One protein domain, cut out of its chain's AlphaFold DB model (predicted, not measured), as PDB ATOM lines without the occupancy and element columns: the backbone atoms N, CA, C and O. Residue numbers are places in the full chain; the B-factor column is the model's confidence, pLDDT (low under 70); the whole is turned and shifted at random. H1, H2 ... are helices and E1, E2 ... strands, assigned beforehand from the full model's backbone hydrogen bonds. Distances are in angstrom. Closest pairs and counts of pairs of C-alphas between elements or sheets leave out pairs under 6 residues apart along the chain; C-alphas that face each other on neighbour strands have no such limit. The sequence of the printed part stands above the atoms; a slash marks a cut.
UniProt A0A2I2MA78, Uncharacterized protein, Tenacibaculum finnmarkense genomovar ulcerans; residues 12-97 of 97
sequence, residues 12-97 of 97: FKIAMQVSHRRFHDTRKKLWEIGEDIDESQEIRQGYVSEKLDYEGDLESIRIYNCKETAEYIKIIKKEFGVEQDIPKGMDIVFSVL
ATOM      1  N   PHE A  12     209.912 205.959 177.000       93.00
ATOM      2  CA  PHE A  12     210.766 205.805 175.839       93.00
ATOM      3  C   PHE A  12     212.009 205.013 176.250       93.00
ATOM      4  O   PHE A  12     212.790 205.455 177.096       93.00
ATOM      5  N   LYS A  13     212.169 203.811 175.691       93.38
ATOM      6  CA  LYS A  13     213.246 202.890 176.060       93.38
ATOM      7  C   LYS A  13     214.466 203.079 175.162       93.38
ATOM      8  O   LYS A  13     214.356 202.968 173.945       93.38
ATOM      9  N   ILE A  14     215.628 203.253 175.778       93.00
ATOM     10  CA  ILE A  14     216.942 203.173 175.139       93.00
ATOM     11  C   ILE A  14     217.565 201.850 175.590       93.00
ATOM     12  O   ILE A  14     218.063 201.728 176.710       93.00
ATOM     13  N   ALA A  15     217.462 200.831 174.737       93.19
ATOM     14  CA  ALA A  15     217.998 199.502 175.017       93.19
ATOM     15  C   ALA A  15     219.481 199.436 174.632       93.19
ATOM     16  O   ALA A  15     219.852 199.665 173.481       93.19
ATOM     17  N   MET A  16     220.326 199.120 175.606       91.75
ATOM     18  CA  MET A  16     221.777 199.153 175.499       91.75
ATOM     19  C   MET A  16     222.330 197.741 175.300       91.75
ATOM     20  O   MET A  16     222.209 196.894 176.181       91.75
ATOM     21  N   GLN A  17     223.011 197.493 174.180       91.62
ATOM     22  CA  GLN A  17     223.717 196.227 173.927       91.62
ATOM     23  C   GLN A  17     225.080 196.190 174.633       91.62
ATOM     24  O   GLN A  17     226.137 196.181 174.002       91.62
ATOM     25  N   VAL A  18     225.065 196.225 175.963       89.62
ATOM     26  CA  VAL A  18     226.270 196.229 176.804       89.62
ATOM     27  C   VAL A  18     226.104 195.260 177.971       89.62
ATOM     28  O   VAL A  18     224.988 194.942 178.354       89.62
ATOM     29  N   SER A  19     227.203 194.788 178.561       90.75
ATOM     30  CA  SER A  19     227.130 194.010 179.806       90.75
ATOM     31  C   SER A  19     226.697 194.884 180.990       90.75
ATOM     32  O   SER A  19     226.961 196.089 180.977       90.75
ATOM     33  N   HIS A  20     226.148 194.287 182.058       88.56
ATOM     34  CA  HIS A  20     225.807 195.001 183.303       88.56
ATOM     35  C   HIS A  20     226.974 195.847 183.830       88.56
ATOM     36  O   HIS A  20     226.815 197.026 184.135       88.56
ATOM     37  N   ARG A  21     228.199 195.301 183.801       88.50
ATOM     38  CA  ARG A  21     229.409 196.046 184.178       88.50
ATOM     39  C   ARG A  21     229.590 197.335 183.371       88.50
ATOM     40  O   ARG A  21     229.903 198.364 183.954       88.50
ATOM     41  N   ARG A  22     229.408 197.290 182.049       91.00
ATOM     42  CA  ARG A  22     229.497 198.485 181.188       91.00
ATOM     43  C   ARG A  22     228.282 199.397 181.330       91.00
ATOM     44  O   ARG A  22     228.369 200.589 181.060       91.00
ATOM     45  N   PHE A  23     227.151 198.869 181.781       95.00
ATOM     46  CA  PHE A  23     225.984 199.685 182.080       95.00
ATOM     47  C   PHE A  23     226.223 200.618 183.280       95.00
ATOM     48  O   PHE A  23     225.727 201.745 183.289       95.00
ATOM     49  N   HIS A  24     227.102 200.250 184.219       93.44
ATOM     50  CA  HIS A  24     227.572 201.184 185.250       93.44
ATOM     51  C   HIS A  24     228.328 202.395 184.685       93.44
ATOM     52  O   HIS A  24     228.257 203.469 185.281       93.44
ATOM     53  N   ASP A  25     228.990 202.282 183.530       94.00
ATOM     54  CA  ASP A  25     229.617 203.440 182.878       94.00
ATOM     55  C   ASP A  25     228.547 204.420 182.370       94.00
ATOM     56  O   ASP A  25     228.706 205.637 182.460       94.00
ATOM     57  N   THR A  26     227.406 203.893 181.908       93.44
ATOM     58  CA  THR A  26     226.240 204.703 181.510       93.44
ATOM     59  C   THR A  26     225.654 205.430 182.704       93.44
ATOM     60  O   THR A  26     225.438 206.638 182.638       93.44
ATOM     61  N   ARG A  27     225.472 204.720 183.822       94.25
ATOM     62  CA  ARG A  27     225.077 205.321 185.098       94.25
ATOM     63  C   ARG A  27     226.024 206.449 185.496       94.25
ATOM     64  O   ARG A  27     225.578 207.555 185.764       94.25
ATOM     65  N   LYS A  28     227.332 206.190 185.491       94.31
ATOM     66  CA  LYS A  28     228.349 207.181 185.858       94.31
ATOM     67  C   LYS A  28     228.252 208.435 184.989       94.31
ATOM     68  O   LYS A  28     228.221 209.536 185.522       94.31
ATOM     69  N   LYS A  29     228.104 208.267 183.674       94.06
ATOM     70  CA  LYS A  29     227.956 209.389 182.739       94.06
ATOM     71  C   LYS A  29     226.661 210.175 182.969       94.06
ATOM     72  O   LYS A  29     226.672 211.398 182.960       94.06
ATOM     73  N   LEU A  30     225.545 209.485 183.210       93.69
ATOM     74  CA  LEU A  30     224.282 210.130 183.583       93.69
ATOM     75  C   LEU A  30     224.425 210.935 184.884       93.69
ATOM     76  O   LEU A  30     223.827 212.003 185.005       93.69
ATOM     77  N   TRP A  31     225.219 210.446 185.837       91.88
ATOM     78  CA  TRP A  31     225.454 211.102 187.121       91.88
ATOM     79  C   TRP A  31     226.274 212.375 186.957       91.88
ATOM     80  O   TRP A  31     225.892 213.391 187.526       91.88
ATOM     81  N   GLU A  32     227.340 212.312 186.160       93.06
ATOM     82  CA  GLU A  32     228.199 213.456 185.832       93.06
ATOM     83  C   GLU A  32     227.380 214.569 185.160       93.06
ATOM     84  O   GLU A  32     227.395 215.705 185.617       93.06
ATOM     85  N   ILE A  33     226.543 214.225 184.173       93.38
ATOM     86  CA  ILE A  33     225.664 215.211 183.518       93.38
ATOM     87  C   ILE A  33     224.676 215.833 184.524       93.38
ATOM     88  O   ILE A  33     224.341 217.008 184.418       93.38
ATOM     89  N   GLY A  34     224.166 215.048 185.479       90.94
ATOM     90  CA  GLY A  34     223.231 215.553 186.486       90.94
ATOM     91  C   GLY A  34     223.894 216.535 187.453       90.94
ATOM     92  O   GLY A  34     223.294 217.556 187.773       90.94
ATOM     93  N   GLU A  35     225.125 216.241 187.881       90.25
ATOM     94  CA  GLU A  35     225.927 217.116 188.748       90.25
ATOM     95  C   GLU A  35     226.313 218.426 188.049       90.25
ATOM     96  O   GLU A  35     226.255 219.479 188.676       90.25
ATOM     97  N   ASP A  36     226.629 218.378 186.751       90.12
ATOM     98  CA  ASP A  36     226.987 219.569 185.967       90.12
ATOM     99  C   ASP A  36     225.819 220.563 185.802       90.12
ATOM    100  O   ASP A  36     226.038 221.757 185.593       90.12
ATOM    101  N   ILE A  37     224.573 220.081 185.855       89.81
ATOM    102  CA  ILE A  37     223.363 220.914 185.714       89.81
ATOM    103  C   ILE A  37     222.871 221.408 187.072       89.81
ATOM    104  O   ILE A  37     222.368 222.527 187.184       89.81
ATOM    105  N   ASP A  38     222.964 220.551 188.083       86.38
ATOM    106  CA  ASP A  38     222.386 220.775 189.393       86.38
ATOM    107  C   ASP A  38     223.355 220.331 190.493       86.38
ATOM    108  O   ASP A  38     223.360 219.179 190.939       86.38
ATOM    109  N   GLU A  39     224.141 221.295 190.977       82.69
ATOM    110  CA  GLU A  39     225.082 221.102 192.084       82.69
ATOM    111  C   GLU A  39     224.385 220.617 193.370       82.69
ATOM    112  O   GLU A  39     225.013 219.959 194.202       82.69
ATOM    113  N   SER A  40     223.085 220.905 193.541       83.38
ATOM    114  CA  SER A  40     222.306 220.484 194.715       83.38
ATOM    115  C   SER A  40     221.877 219.012 194.669       83.38
ATOM    116  O   SER A  40     221.444 218.459 195.682       83.38
ATOM    117  N   GLN A  41     222.067 218.350 193.522       82.69
ATOM    118  CA  GLN A  41     221.727 216.949 193.260       82.69
ATOM    119  C   GLN A  41     220.229 216.605 193.358       82.69
ATOM    120  O   GLN A  41     219.882 215.416 193.387       82.69
ATOM    121  N   GLU A  42     219.331 217.590 193.360       85.25
ATOM    122  CA  GLU A  42     217.881 217.373 193.333       85.25
ATOM    123  C   GLU A  42     217.459 216.551 192.111       85.25
ATOM    124  O   GLU A  42     216.658 215.624 192.249       85.25
ATOM    125  N   ILE A  43     218.053 216.798 190.935       85.06
ATOM    126  CA  ILE A  43     217.797 216.010 189.715       85.06
ATOM    127  C   ILE A  43     218.014 214.515 189.975       85.06
ATOM    128  O   ILE A  43     217.170 213.683 189.641       85.06
ATOM    129  N   ARG A  44     219.127 214.158 190.616       80.94
ATOM    130  CA  ARG A  44     219.493 212.757 190.852       80.94
ATOM    131  C   ARG A  44     218.646 212.099 191.925       80.94
ATOM    132  O   ARG A  44     218.292 210.934 191.783       80.94
ATOM    133  N   GLN A  45     218.362 212.818 193.004       83.88
ATOM    134  CA  GLN A  45     217.677 212.248 194.164       83.88
ATOM    135  C   GLN A  45     216.156 212.218 193.982       83.88
ATOM    136  O   GLN A  45     215.496 211.315 194.492       83.88
ATOM    137  N   GLY A  46     215.603 213.189 193.254       87.81
ATOM    138  CA  GLY A  46     214.165 213.327 193.044       87.81
ATOM    139  C   GLY A  46     213.671 212.770 191.713       87.81
ATOM    140  O   GLY A  46     212.529 212.318 191.636       87.81
ATOM    141  N   TYR A  47     214.510 212.785 190.668       91.62
ATOM    142  CA  TYR A  47     214.040 212.591 189.293       91.62
ATOM    143  C   TYR A  47     214.718 211.450 188.520       91.62
ATOM    144  O   TYR A  47     214.392 211.220 187.349       91.62
ATOM    145  N   VAL A  48     215.598 210.690 189.174       93.81
ATOM    146  CA  VAL A  48     216.228 209.490 188.616       93.81
ATOM    147  C   VAL A  48     215.937 208.291 189.517       93.81
ATOM    148  O   VAL A  48     216.011 208.377 190.738       93.81
ATOM    149  N   SER A  49     215.574 207.158 188.919       94.50
ATOM    150  CA  SER A  49     215.277 205.910 189.625       94.50
ATOM    151  C   SER A  49     216.048 204.755 189.003       94.50
ATOM    152  O   SER A  49     216.039 204.573 187.789       94.50
ATOM    153  N   GLU A  50     216.706 203.964 189.843       95.06
ATOM    154  CA  GLU A  50     217.457 202.780 189.432       95.06
ATOM    155  C   GLU A  50     216.671 201.519 189.775       95.06
ATOM    156  O   GLU A  50     216.053 201.425 190.838       95.06
ATOM    157  N   LYS A  51     216.718 200.535 188.881       94.38
ATOM    158  CA  LYS A  51     216.205 199.191 189.124       94.38
ATOM    159  C   LYS A  51     217.368 198.214 189.049       94.38
ATOM    160  O   LYS A  51     218.108 198.222 188.064       94.38
ATOM    161  N   LEU A  52     217.495 197.391 190.083       94.44
ATOM    162  CA  LEU A  52     218.408 196.257 190.112       94.44
ATOM    163  C   LEU A  52     217.643 194.980 189.749       94.44
ATOM    164  O   LEU A  52     216.438 194.889 190.014       94.44
ATOM    165  N   ASP A  53     218.338 194.016 189.162       91.75
ATOM    166  CA  ASP A  53     217.803 192.680 188.934       91.75
ATOM    167  C   ASP A  53     217.803 191.836 190.228       91.75
ATOM    168  O   ASP A  53     218.032 192.334 191.334       91.75
ATOM    169  N   TYR A  54     217.501 190.541 190.105       91.75
ATOM    170  CA  TYR A  54     217.447 189.636 191.256       91.75
ATOM    171  C   TYR A  54     218.832 189.278 191.827       91.75
ATOM    172  O   TYR A  54     218.902 188.817 192.968       91.75
ATOM    173  N   GLU A  55     219.910 189.472 191.061       91.50
ATOM    174  CA  GLU A  55     221.303 189.257 191.485       91.50
ATOM    175  C   GLU A  55     221.907 190.524 192.108       91.50
ATOM    176  O   GLU A  55     222.949 190.462 192.763       91.50
ATOM    177  N   GLY A  56     221.213 191.659 191.979       90.88
ATOM    178  CA  GLY A  56     221.645 192.965 192.465       90.88
ATOM    179  C   GLY A  56     222.405 193.781 191.420       90.88
ATOM    180  O   GLY A  56     222.920 194.852 191.755       90.88
ATOM    181  N   ASP A  57     222.459 193.316 190.173       92.25
ATOM    182  CA  ASP A  57     223.076 194.034 189.064       92.25
ATOM    183  C   ASP A  57     222.148 195.142 188.556       92.25
ATOM    184  O   ASP A  57     220.921 195.040 188.577       92.25
ATOM    185  N   LEU A  58     222.739 196.244 188.088       94.12
ATOM    186  CA  LEU A  58     221.975 197.369 187.555       94.12
ATOM    187  C   LEU A  58     221.274 196.975 186.245       94.12
ATOM    188  O   LEU A  58     221.924 196.783 185.222       94.12
ATOM    189  N   GLU A  59     219.942 196.930 186.266       94.44
ATOM    190  CA  GLU A  59     219.104 196.495 185.141       94.44
ATOM    191  C   GLU A  59     218.628 197.687 184.297       94.44
ATOM    192  O   GLU A  59     218.664 197.661 183.062       94.44
ATOM    193  N   SER A  60     218.159 198.754 184.956       96.06
ATOM    194  CA  SER A  60     217.661 199.947 184.265       96.06
ATOM    195  C   SER A  60     217.758 201.228 185.088       96.06
ATOM    196  O   SER A  60     217.774 201.206 186.318       96.06
ATOM    197  N   ILE A  61     217.795 202.357 184.381       96.38
ATOM    198  CA  ILE A  61     217.789 203.712 184.935       96.38
ATOM    199  C   ILE A  61     216.643 204.472 184.272       96.38
ATOM    200  O   ILE A  61     216.621 204.643 183.051       96.38
ATOM    201  N   ARG A  62     215.685 204.927 185.075       95.56
ATOM    202  CA  ARG A  62     214.554 205.753 184.660       95.56
ATOM    203  C   ARG A  62     214.818 207.210 185.009       95.56
ATOM    204  O   ARG A  62     215.187 207.515 186.135       95.56
ATOM    205  N   ILE A  63     214.540 208.097 184.065       94.62
ATOM    206  CA  ILE A  63     214.593 209.548 184.236       94.62
ATOM    207  C   ILE A  63     213.187 210.082 184.006       94.62
ATOM    208  O   ILE A  63     212.616 209.902 182.924       94.62
ATOM    209  N   TYR A  64     212.615 210.712 185.028       92.50
ATOM    210  CA  TYR A  64     211.264 211.249 184.937       92.50
ATOM    211  C   TYR A  64     211.252 212.479 184.036       92.50
ATOM    212  O   TYR A  64     212.031 213.406 184.236       92.50
ATOM    213  N   ASN A  65     210.368 212.491 183.041       91.69
ATOM    214  CA  ASN A  65     210.247 213.610 182.109       91.69
ATOM    215  C   ASN A  65     209.314 214.680 182.685       91.69
ATOM    216  O   ASN A  65     208.087 214.524 182.672       91.69
ATOM    217  N   CYS A  66     209.906 215.741 183.225       89.75
ATOM    218  CA  CYS A  66     209.225 216.883 183.822       89.75
ATOM    219  C   CYS A  66     209.991 218.181 183.516       89.75
ATOM    220  O   CYS A  66     210.947 218.195 182.741       89.75
ATOM    221  N   LYS A  67     209.533 219.304 184.078       89.69
ATOM    222  CA  LYS A  67     210.126 220.618 183.801       89.69
ATOM    223  C   LYS A  67     211.561 220.697 184.330       89.69
ATOM    224  O   LYS A  67     212.422 221.274 183.675       89.69
ATOM    225  N   GLU A  68     211.792 220.098 185.488       90.25
ATOM    226  CA  GLU A  68     213.045 220.105 186.239       90.25
ATOM    227  C   GLU A  68     214.140 219.306 185.520       90.25
ATOM    228  O   GLU A  68     215.308 219.672 185.562       90.25
ATOM    229  N   THR A  69     213.766 218.263 184.774       91.88
ATOM    230  CA  THR A  69     214.705 217.429 184.008       91.88
ATOM    231  C   THR A  69     214.831 217.826 182.540       91.88
ATOM    232  O   THR A  69     215.531 217.152 181.787       91.88
ATOM    233  N   ALA A  70     214.188 218.908 182.089       91.44
ATOM    234  CA  ALA A  70     214.144 219.261 180.669       91.44
ATOM    235  C   ALA A  70     215.541 219.506 180.064       91.44
ATOM    236  O   ALA A  70     215.843 219.022 178.969       91.44
ATOM    237  N   GLU A  71     216.408 220.225 180.781       92.56
ATOM    238  CA  GLU A  71     217.795 220.471 180.365       92.56
ATOM    239  C   GLU A  71     218.634 219.189 180.418       92.56
ATOM    240  O   GLU A  71     219.334 218.861 179.459       92.56
ATOM    241  N   TYR A  72     218.457 218.401 181.478       93.69
ATOM    242  CA  TYR A  72     219.107 217.105 181.654       93.69
ATOM    243  C   TYR A  72     218.815 216.147 180.498       93.69
ATOM    244  O   TYR A  72     219.726 215.630 179.852       93.69
ATOM    245  N   ILE A  73     217.539 215.995 180.152       92.56
ATOM    246  CA  ILE A  73     217.078 215.172 179.034       92.56
ATOM    247  C   ILE A  73     217.667 215.656 177.706       92.56
ATOM    248  O   ILE A  73     218.091 214.841 176.885       92.56
ATOM    249  N   LYS A  74     217.732 216.973 177.483       92.25
ATOM    250  CA  LYS A  74     218.312 217.546 176.262       92.25
ATOM    251  C   LYS A  74     219.793 217.182 176.116       92.25
ATOM    252  O   LYS A  74     220.206 216.793 175.022       92.25
ATOM    253  N   ILE A  75     220.576 217.296 177.190       94.44
ATOM    254  CA  ILE A  75     222.005 216.954 177.172       94.44
ATOM    255  C   ILE A  75     222.189 215.449 176.977       94.44
ATOM    256  O   ILE A  75     222.961 215.040 176.116       94.44
ATOM    257  N   ILE A  76     221.407 214.626 177.675       93.38
ATOM    258  CA  ILE A  76     221.431 213.167 177.522       93.38
ATOM    259  C   ILE A  76     221.147 212.747 176.083       93.38
ATOM    260  O   ILE A  76     221.897 211.953 175.520       93.38
ATOM    261  N   LYS A  77     220.095 213.283 175.450       92.75
ATOM    262  CA  LYS A  77     219.789 212.952 174.050       92.75
ATOM    263  C   LYS A  77     220.996 213.199 173.147       92.75
ATOM    264  O   LYS A  77     221.321 212.358 172.317       92.75
ATOM    265  N   LYS A  78     221.678 214.331 173.341       92.81
ATOM    266  CA  LYS A  78     222.878 214.686 172.582       92.81
ATOM    267  C   LYS A  78     224.044 213.737 172.881       92.81
ATOM    268  O   LYS A  78     224.658 213.231 171.949       92.81
ATOM    269  N   GLU A  79     224.325 213.472 174.155       92.62
ATOM    270  CA  GLU A  79     225.455 212.644 174.602       92.62
ATOM    271  C   GLU A  79     225.343 211.167 174.216       92.62
ATOM    272  O   GLU A  79     226.362 210.499 174.030       92.62
ATOM    273  N   PHE A  80     224.120 210.652 174.098       90.69
ATOM    274  CA  PHE A  80     223.845 209.265 173.719       90.69
ATOM    275  C   PHE A  80     223.404 209.117 172.254       90.69
ATOM    276  O   PHE A  80     223.020 208.024 171.847       90.69
ATOM    277  N   GLY A  81     223.459 210.190 171.455       91.12
ATOM    278  CA  GLY A  81     223.113 210.149 170.030       91.12
ATOM    279  C   GLY A  81     221.647 209.796 169.753       91.12
ATOM    280  O   GLY A  81     221.337 209.189 168.731       91.12
ATOM    281  N   VAL A  82     220.736 210.144 170.665       89.69
ATOM    282  CA  VAL A  82     219.295 209.910 170.511       89.69
ATOM    283  C   VAL A  82     218.703 211.031 169.665       89.69
ATOM    284  O   VAL A  82     218.332 212.096 170.167       89.69
ATOM    285  N   GLU A  83     218.622 210.787 168.361       88.00
ATOM    286  CA  GLU A  83     218.084 211.745 167.391       88.00
ATOM    287  C   GLU A  83     216.553 211.828 167.434       88.00
ATOM    288  O   GLU A  83     215.976 212.868 167.118       88.00
ATOM    289  N   GLN A  84     215.877 210.756 167.858       86.75
ATOM    290  CA  GLN A  84     214.419 210.724 167.927       86.75
ATOM    291  C   GLN A  84     213.898 211.631 169.042       86.75
ATOM    292  O   GLN A  84     214.478 211.733 170.125       86.75
ATOM    293  N   ASP A  85     212.760 212.274 168.802       84.81
ATOM    294  CA  ASP A  85     212.064 212.991 169.859       84.81
ATOM    295  C   ASP A  85     211.412 212.037 170.851       84.81
ATOM    296  O   ASP A  85     210.774 211.052 170.483       84.81
ATOM    297  N   ILE A  86     211.571 212.364 172.132       85.12
ATOM    298  CA  ILE A  86     210.910 211.647 173.215       85.12
ATOM    299  C   ILE A  86     209.439 212.068 173.183       85.12
ATOM    300  O   ILE A  86     209.155 213.267 173.310       85.12
ATOM    301  N   PRO A  87     208.490 211.129 173.017       84.62
ATOM    302  CA  PRO A  87     207.079 211.470 172.994       84.62
ATOM    303  C   PRO A  87     206.658 212.193 174.276       84.62
ATOM    304  O   PRO A  87     207.112 211.876 175.379       84.62
ATOM    305  N   LYS A  88     205.763 213.174 174.134       82.12
ATOM    306  CA  LYS A  88     205.267 213.953 175.276       82.12
ATOM    307  C   LYS A  88     204.679 213.033 176.346       82.12
ATOM    308  O   LYS A  88     203.896 212.137 176.041       82.12
ATOM    309  N   GLY A  89     205.032 213.299 177.602       83.88
ATOM    310  CA  GLY A  89     204.530 212.558 178.761       83.88
ATOM    311  C   GLY A  89     205.203 211.204 179.005       83.88
ATOM    312  O   GLY A  89     204.802 210.513 179.940       83.88
ATOM    313  N   MET A  90     206.211 210.828 178.210       92.12
ATOM    314  CA  MET A  90     206.998 209.618 178.442       92.12
ATOM    315  C   MET A  90     208.277 209.921 179.213       92.12
ATOM    316  O   MET A  90     209.015 210.840 178.856       92.12
ATOM    317  N   ASP A  91     208.549 209.106 180.229       93.31
ATOM    318  CA  ASP A  91     209.861 209.055 180.883       93.31
ATOM    319  C   ASP A  91     210.904 208.459 179.929       93.31
ATOM    320  O   ASP A  91     210.552 207.795 178.954       93.31
ATOM    321  N   ILE A  92     212.187 208.632 180.229       94.69
ATOM    322  CA  ILE A  92     213.261 207.922 179.525       94.69
ATOM    323  C   ILE A  92     213.700 206.753 180.389       94.69
ATOM    324  O   ILE A  92     213.893 206.918 181.592       94.69
ATOM    325  N   VAL A  93     213.886 205.582 179.790       95.62
ATOM    326  CA  VAL A  93     214.466 204.427 180.479       95.62
ATOM    327  C   VAL A  93     215.646 203.901 179.683       95.62
ATOM    328  O   VAL A  93     215.476 203.407 178.571       95.62
ATOM    329  N   PHE A  94     216.829 203.967 180.280       95.88
ATOM    330  CA  PHE A  94     217.994 203.211 179.841       95.88
ATOM    331  C   PHE A  94     217.904 201.811 180.434       95.88
ATOM    332  O   PHE A  94     217.628 201.676 181.626       95.88
ATOM    333  N   SER A  95     218.143 200.768 179.648       95.50
ATOM    334  CA  SER A  95     218.264 199.414 180.196       95.50
ATOM    335  C   SER A  95     219.284 198.589 179.441       95.50
ATOM    336  O   SER A  95     219.518 198.823 178.255       95.50
ATOM    337  N   VAL A  96     219.800 197.561 180.105       92.12
ATOM    338  CA  VAL A  96     220.468 196.447 179.427       92.12
ATOM    339  C   VAL A  96     219.451 195.695 178.552       92.12
ATOM    340  O   VAL A  96     218.237 195.782 178.790       92.12
ATOM    341  N   LEU A  97     219.932 195.093 177.460       82.00
ATOM    342  CA  LEU A  97     219.116 194.405 176.454       82.00
ATOM    343  C   LEU A  97     218.837 192.949 176.830       82.00
ATOM    344  O   LEU A  97     219.783 192.281 177.297       82.00
TER     345      LEU A  97
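Overview. This is residues 12 to 97 of the 97 residues of an uncharacterized protein of Tenacibaculum finnmarkense genomovar ulcerans (UniProt A0A2I2MA78). You will see a twisted wall of four strands with one long helix, H1, running along one of its faces, while no named helix covers the other face. Two shorter helices, H2 and H3, sit at one end of the strands, near where E3 ends, and each meets the later part of H1. The printed part has 86 residues, with three named helices and four named strands in the order E1 H1 H2 E2 E3 H3 E4; the sheet runs E1 E4 E3 E2 and is mixed. The class is mixed, helices and strands, and the whole is compact, with a radius of gyration of the C-alphas of 12.3 A and spans of 34 by 29 by 20 A.

Along the chain. Find C-alpha 12 at (210.766, 205.805, 175.839); there E1 begins, residues 12 to 16. Next comes H1, residues 20 to 37, from (225.807, 195.001, 183.303) over 26.1 A. H2 is residues 42 to 47, and E2, residues 48 to 52, follows it directly. E3 is residues 58 to 63, 14.6 A long, and H3 is residues 70 to 79, 14.4 A. E4, residues 91 to 96, runs 16.5 A to C-alpha 96 at (220.468, 196.447, 179.427).

Arrangement. Start with the sheet, whose edge strands are E1 and E2. E1 and E4 are parallel, with N 14 and O 93 2.8 A apart, within hydrogen-bond range. E4 and E3 are antiparallel; look at N 61 and O 94, 2.8 A. E2 and E3 form a hairpin, with N 49 and O 62 at 2.8 A. H1 is on the sheet at a height of 9.9 A, over E4 and E3, and runs along the strands, at 17 degrees to E3 on the local plane. E1, H1 H2 and E2 make a split strand-helix-strand unit, two strands that run the same way with E4 and E3 between them, and its crossover is right-handed; with H1 on one face, the sheet and helix form two layers. H3 touches residues 30 to 37 of H1, closest at the C-alphas of Gly 34 and Tyr 72, 6.5 A, at a steep tilt of 48 degrees, opposite ways. H2 only just touches H1, with 3 pairs of C-alphas within 8 A, the closest Gly 34 and Ile 43 at 6.3 A. H2 and H3 each only graze the sheet. In H2 and H3 every O i to N i+4 pair is within hydrogen-bond range; in H1, 12 of 14 are.

Size, cuts and confidence. The two C-alphas farthest apart are those of Glu 55 and Lys 67, 34.2 A. The printed part has no cut. Look between H3 and E4 for the long link, 11 residues. Mean pLDDT of the printed part is 91.0, and no printed residue is under 70.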